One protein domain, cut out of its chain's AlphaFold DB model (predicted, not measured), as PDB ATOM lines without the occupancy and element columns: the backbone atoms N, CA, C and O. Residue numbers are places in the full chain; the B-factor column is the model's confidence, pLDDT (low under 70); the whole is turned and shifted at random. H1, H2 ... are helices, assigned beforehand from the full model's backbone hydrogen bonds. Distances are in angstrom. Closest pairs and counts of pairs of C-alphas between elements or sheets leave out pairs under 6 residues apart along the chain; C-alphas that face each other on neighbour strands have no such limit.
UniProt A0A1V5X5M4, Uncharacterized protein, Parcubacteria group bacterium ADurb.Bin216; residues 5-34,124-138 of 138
ATOM      1  N   TYR A   5     159.212 115.000 205.404       81.50
ATOM      2  CA  TYR A   5     160.172 115.550 204.450       81.50
ATOM      3  C   TYR A   5     159.973 115.004 203.028       81.50
ATOM      4  O   TYR A   5     159.869 115.774 202.078       81.50
ATOM      5  N   GLU A   6     159.842 113.684 202.874       81.25
ATOM      6  CA  GLU A   6     159.573 113.055 201.572       81.25
ATOM      7  C   GLU A   6     158.243 113.542 200.966       81.25
ATOM      8  O   GLU A   6     158.150 113.761 199.760       81.25
ATOM      9  N   GLU A   7     157.221 113.773 201.798       78.94
ATOM     10  CA  GLU A   7     155.940 114.347 201.362       78.94
ATOM     11  C   GLU A   7     156.063 115.813 200.922       78.94
ATOM     12  O   GLU A   7     155.414 116.218 199.955       78.94
ATOM     13  N   ILE A   8     156.893 116.604 201.610       81.50
ATOM     14  CA  ILE A   8     157.196 117.994 201.243       81.50
ATOM     15  C   ILE A   8     157.874 118.042 199.870       81.50
ATOM     16  O   ILE A   8     157.406 118.768 198.993       81.50
ATOM     17  N   VAL A   9     158.909 117.223 199.655       82.44
ATOM     18  CA  VAL A   9     159.649 117.148 198.382       82.44
ATOM     19  C   VAL A   9     158.766 116.644 197.236       82.44
ATOM     20  O   VAL A   9     158.915 117.084 196.102       82.44
ATOM     21  N   ALA A  10     157.810 115.751 197.511       82.50
ATOM     22  CA  ALA A  10     156.887 115.254 196.491       82.50
ATOM     23  C   ALA A  10     155.822 116.282 196.059       82.50
ATOM     24  O   ALA A  10     155.298 116.186 194.949       82.50
ATOM     25  N   LYS A  11     155.457 117.234 196.932       80.69
ATOM     26  CA  LYS A  11     154.364 118.199 196.699       80.69
ATOM     27  C   LYS A  11     154.827 119.622 196.371       80.69
ATOM     28  O   LYS A  11     154.031 120.390 195.825       80.69
ATOM     29  N   CYS A  12     156.057 119.986 196.719       80.69
ATOM     30  CA  CYS A  12     156.620 121.321 196.502       80.69
ATOM     31  C   CYS A  12     157.709 121.269 195.425       80.69
ATOM     32  O   CYS A  12     158.396 120.258 195.285       80.69
ATOM     33  N   THR A  13     157.874 122.346 194.656       80.31
ATOM     34  CA  THR A  13     158.989 122.442 193.700       80.31
ATOM     35  C   THR A  13     160.292 122.796 194.422       80.31
ATOM     36  O   THR A  13     160.279 123.301 195.545       80.31
ATOM     37  N   SER A  14     161.440 122.554 193.782       75.75
ATOM     38  CA  SER A  14     162.752 122.933 194.327       75.75
ATOM     39  C   SER A  14     162.868 124.439 194.590       75.75
ATOM     40  O   SER A  14     163.430 124.841 195.599       75.75
ATOM     41  N   GLU A  15     162.259 125.265 193.736       76.38
ATOM     42  CA  GLU A  15     162.228 126.727 193.884       76.38
ATOM     43  C   GLU A  15     161.475 127.155 195.156       76.38
ATOM     44  O   GLU A  15     161.925 128.032 195.888       76.38
ATOM     45  N   GLU A  16     160.374 126.480 195.487       74.31
ATOM     46  CA  GLU A  16     159.576 126.766 196.688       74.31
ATOM     47  C   GLU A  16     160.271 126.322 197.984       74.31
ATOM     48  O   GLU A  16     160.066 126.915 199.047       74.31
ATOM     49  N   LEU A  17     161.111 125.284 197.903       75.94
ATOM     50  CA  LEU A  17     161.960 124.850 199.013       75.94
ATOM     51  C   LEU A  17     163.108 125.835 199.262       75.94
ATOM     52  O   LEU A  17     163.427 126.112 200.422       75.94
ATOM     53  N   ASP A  18     163.669 126.409 198.197       77.81
ATOM     54  CA  ASP A  18     164.723 127.424 198.272       77.81
ATOM     55  C   ASP A  18     164.201 128.764 198.819       77.81
ATOM     56  O   ASP A  18     164.895 129.431 199.591       77.81
ATOM     57  N   GLU A  19     162.950 129.126 198.511       82.31
ATOM     58  CA  GLU A  19     162.266 130.296 199.083       82.31
ATOM     59  C   GLU A  19     161.981 130.165 200.589       82.31
ATOM     60  O   GLU A  19     161.722 131.170 201.257       82.31
ATOM     61  N   ARG A  20     162.026 128.941 201.141       80.12
ATOM     62  CA  ARG A  20     161.791 128.632 202.567       80.12
ATOM     63  C   ARG A  20     160.502 129.236 203.129       80.12
ATOM     64  O   ARG A  20     160.389 129.512 204.325       80.12
ATOM     65  N   ASN A  21     159.495 129.419 202.280       83.75
ATOM     66  CA  ASN A  21     158.198 129.907 202.714       83.75
ATOM     67  C   ASN A  21     157.376 128.750 203.301       83.75
ATOM     68  O   ASN A  21     156.526 128.146 202.643       83.75
ATOM     69  N   TYR A  22     157.636 128.434 204.570       83.56
ATOM     70  CA  TYR A  22     157.033 127.285 205.251       83.56
ATOM     71  C   TYR A  22     155.512 127.388 205.426       83.56
ATOM     72  O   TYR A  22     154.860 126.368 205.642       83.56
ATOM     73  N   HIS A  23     154.932 128.584 205.290       82.94
ATOM     74  CA  HIS A  23     153.480 128.758 205.239       82.94
ATOM     75  C   HIS A  23     152.896 128.205 203.932       82.94
ATOM     76  O   HIS A  23     151.960 127.412 203.975       82.94
ATOM     77  N   VAL A  24     153.503 128.532 202.787       82.12
ATOM     78  CA  VAL A  24     153.082 128.024 201.467       82.12
ATOM     79  C   VAL A  24     153.306 126.513 201.359       82.12
ATOM     80  O   VAL A  24     152.449 125.787 200.850       82.12
ATOM     81  N   ILE A  25     154.428 126.022 201.897       82.00
ATOM     82  CA  ILE A  25     154.721 124.584 201.966       82.00
ATOM     83  C   ILE A  25     153.658 123.865 202.807       82.00
ATOM     84  O   ILE A  25     153.119 122.849 202.368       82.00
ATOM     85  N   ALA A  26     153.309 124.393 203.985       81.56
ATOM     86  CA  ALA A  26     152.277 123.797 204.830       81.56
ATOM     87  C   ALA A  26     150.913 123.760 204.130       81.56
ATOM     88  O   ALA A  26     150.260 122.717 204.147       81.56
ATOM     89  N   ASP A  27     150.507 124.842 203.461       82.38
ATOM     90  CA  ASP A  27     149.239 124.893 202.726       82.38
ATOM     91  C   ASP A  27     149.167 123.811 201.640       82.38
ATOM     92  O   ASP A  27     148.174 123.087 201.559       82.38
ATOM     93  N   LYS A  28     150.243 123.613 200.866       81.31
ATOM     94  CA  LYS A  28     150.322 122.553 199.844       81.31
ATOM     95  C   LYS A  28     150.352 121.147 200.433       81.31
ATOM     96  O   LYS A  28     149.678 120.238 199.940       81.31
ATOM     97  N   VAL A  29     151.137 120.944 201.485       83.19
ATOM     98  CA  VAL A  29     151.297 119.629 202.117       83.19
ATOM     99  C   VAL A  29     149.998 119.182 202.780       83.19
ATOM    100  O   VAL A  29     149.661 117.995 202.706       83.19
ATOM    101  N   ASN A  30     149.236 120.127 203.334       82.75
ATOM    102  CA  ASN A  30     147.936 119.898 203.959       82.75
ATOM    103  C   ASN A  30     146.814 119.553 202.976       82.75
ATOM    104  O   ASN A  30     145.809 118.978 203.401       82.75
ATOM    105  N   VAL A  31     146.970 119.829 201.674       80.62
ATOM    106  CA  VAL A  31     145.970 119.439 200.669       80.62
ATOM    107  C   VAL A  31     145.743 117.926 200.722       80.62
ATOM    108  O   VAL A  31     146.675 117.139 200.527       80.62
ATOM    109  N   ASN A  32     144.492 117.534 200.975       69.56
ATOM    110  CA  ASN A  32     144.028 116.148 201.102       69.56
ATOM    111  C   ASN A  32     144.734 115.331 202.199       69.56
ATOM    112  O   ASN A  32     144.733 114.101 202.153       69.56
ATOM    113  N   ARG A  33     145.352 115.991 203.186       76.69
ATOM    114  CA  ARG A  33     146.029 115.311 204.289       76.69
ATOM    115  C   ARG A  33     145.013 114.892 205.350       76.69
ATOM    116  O   ARG A  33     144.390 115.728 206.006       76.69
ATOM    117  N   THR A  34     144.853 113.587 205.530       73.06
ATOM    118  CA  THR A  34     143.889 113.010 206.473       73.06
ATOM    119  C   THR A  34     144.546 111.982 207.381       73.06
ATOM    120  O   THR A  34     145.405 111.226 206.931       73.06
ATOM    121  N   LEU A 124     146.261 118.200 209.795       77.56
ATOM    122  CA  LEU A 124     146.968 119.427 209.447       77.56
ATOM    123  C   LEU A 124     148.354 119.461 210.099       77.56
ATOM    124  O   LEU A 124     148.480 119.358 211.322       77.56
ATOM    125  N   VAL A 125     149.379 119.654 209.275       80.75
ATOM    126  CA  VAL A 125     150.727 120.014 209.699       80.75
ATOM    127  C   VAL A 125     150.860 121.527 209.764       80.75
ATOM    128  O   VAL A 125     150.346 122.274 208.928       80.75
ATOM    129  N   THR A 126     151.544 121.988 210.796       84.56
ATOM    130  CA  THR A 126     151.868 123.403 210.976       84.56
ATOM    131  C   THR A 126     153.094 123.779 210.147       84.56
ATOM    132  O   THR A 126     153.962 122.946 209.886       84.56
ATOM    133  N   TRP A 127     153.215 125.063 209.801       82.19
ATOM    134  CA  TRP A 127     154.414 125.601 209.148       82.19
ATOM    135  C   TRP A 127     155.695 125.299 209.945       82.19
ATOM    136  O   TRP A 127     156.735 125.032 209.356       82.19
ATOM    137  N   THR A 128     155.614 125.248 211.279       84.44
ATOM    138  CA  THR A 128     156.747 124.915 212.154       84.44
ATOM    139  C   THR A 128     157.193 123.460 211.992       84.44
ATOM    140  O   THR A 128     158.388 123.185 211.947       84.44
ATOM    141  N   GLN A 129     156.251 122.523 211.839       83.12
ATOM    142  CA  GLN A 129     156.571 121.118 211.556       83.12
ATOM    143  C   GLN A 129     157.169 120.943 210.154       83.12
ATOM    144  O   GLN A 129     158.058 120.113 209.973       83.12
ATOM    145  N   CYS A 130     156.723 121.735 209.173       80.50
ATOM    146  CA  CYS A 130     157.333 121.765 207.842       80.50
ATOM    147  C   CYS A 130     158.769 122.304 207.889       80.50
ATOM    148  O   CYS A 130     159.652 121.704 207.283       80.50
ATOM    149  N   GLN A 131     159.014 123.381 208.641       84.81
ATOM    150  CA  GLN A 131     160.358 123.921 208.844       84.81
ATOM    151  C   GLN A 131     161.287 122.878 209.475       84.81
ATOM    152  O   GLN A 131     162.341 122.582 208.922       84.81
ATOM    153  N   GLU A 132     160.871 122.270 210.588       85.44
ATOM    154  CA  GLU A 132     161.666 121.261 211.292       85.44
ATOM    155  C   GLU A 132     161.963 120.038 210.408       85.44
ATOM    156  O   GLU A 132     163.064 119.490 210.452       85.44
ATOM    157  N   ALA A 133     161.004 119.615 209.578       82.44
ATOM    158  CA  ALA A 133     161.192 118.499 208.653       82.44
ATOM    159  C   ALA A 133     162.182 118.819 207.522       82.44
ATOM    160  O   ALA A 133     162.985 117.954 207.176       82.44
ATOM    161  N   VAL A 134     162.156 120.039 206.970       82.06
ATOM    162  CA  VAL A 134     163.131 120.485 205.958       82.06
ATOM    163  C   VAL A 134     164.520 120.654 206.574       82.06
ATOM    164  O   VAL A 134     165.500 120.235 205.974       82.06
ATOM    165  N   GLU A 135     164.627 121.201 207.787       81.12
ATOM    166  CA  GLU A 135     165.916 121.411 208.465       81.12
ATOM    167  C   GLU A 135     166.574 120.113 208.958       81.12
ATOM    168  O   GLU A 135     167.798 120.044 209.026       81.12
ATOM    169  N   LYS A 136     165.788 119.086 209.310       76.31
ATOM    170  CA  LYS A 136     166.309 117.763 209.709       76.31
ATOM    171  C   LYS A 136     166.530 116.804 208.537       76.31
ATOM    172  O   LYS A 136     167.204 115.793 208.726       76.31
ATOM    173  N   GLY A 137     165.890 117.057 207.394       63.19
ATOM    174  CA  GLY A 137     165.926 116.206 206.200       63.19
ATOM    175  C   GLY A 137     166.879 116.673 205.093       63.19
ATOM    176  O   GLY A 137     167.159 115.882 204.191       63.19
ATOM    177  N   ALA A 138     167.360 117.921 205.157       54.12
ATOM    178  CA  ALA A 138     168.426 118.470 204.312       54.12
ATOM    179  C   ALA A 138     169.822 118.097 204.840       54.12
ATOM    180  O   ALA A 138     170.711 117.846 203.996       54.12
TER     181      ALA A 138
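Overview. This is residues 5 to 34 and 124 to 138 of the 138 residues of an uncharacterized protein of Parcubacteria group bacterium ADurb.Bin216 (UniProt A0A1V5X5M4). Two helices, H3 and H4, make a wide V with its corner where they begin, and a third helix, H1, stands across the open side and touches both. A short helix, H2, lies near H3, and the two ends of the chain at the cut lie together at one end of the longest axis. The printed part has 45 residues with four named helices, in the order H1, H2, H3, H4, and no named strand; the class is all helix. The whole is compact, with a radius of gyration of the C-alphas of 9.2 A, and its C-alphas span 25 by 18 by 17 A.

Arrangement. H1, residues 5 to 11, touches H3, residues 22 to 30, with the closest C-alphas, those of Ile 8 and Val 29, 6.2 A apart. Their lines are about perpendicular, at 78 degrees. H1 also touches H4, residues 127 to 137, where the closest C-alphas, those of Tyr 5 and Ala 133, are 5.2 A apart. These two run opposite ways at a steep tilt of 67 degrees. H2, residues 14 to 18, meets H1 only through their link. H2 and H3 are close but not clearly touching, and their closest C-alphas, those of Glu 16 and Ile 25, are 7.5 A apart. H2 and H4 are only just apart, at 8.3 A. H3 touches H4, with the C-alphas of Tyr 22 and Trp 127 the closest at 5.0 A, and their lines are about perpendicular at 87 degrees. The packing of the helices is mostly crossed. In H1, H2, H3 and H4 every backbone O i to N i+4 pair is within hydrogen-bond range.

Along the chain. H1 runs from Tyr 5, with its C-alpha at (160.172, 115.550, 204.450), to Lys 11 and measures 10.0 A from first to last C-alpha. H2 runs from Ser 14 to Asp 18, 6.3 A. H3 begins at Tyr 22, C-alpha at (157.033, 127.285, 205.251), and reaches Asn 30 after 11.8 A. H4, the longest helix with 11 residues, runs 15.1 A from Trp 127 to Gly 137, whose C-alpha is at (165.926, 116.206, 206.200).

Size, cuts and confidence. The two C-alphas farthest apart, those of Asp 18 and Thr 34, are 26.6 A from each other. Residues 35 to 123 are cut out, and the C-alphas of Thr 34 and Leu 124 are 7.7 A apart across the cut. The links H1 to H2 and H2 to H3 are tight; the link H3 to H4 is the link across the cut. The mean pLDDT of the printed part is 79.6, and residue 32 and residues 137 to 138 are under 70. Ala 138 is the chain's last residue.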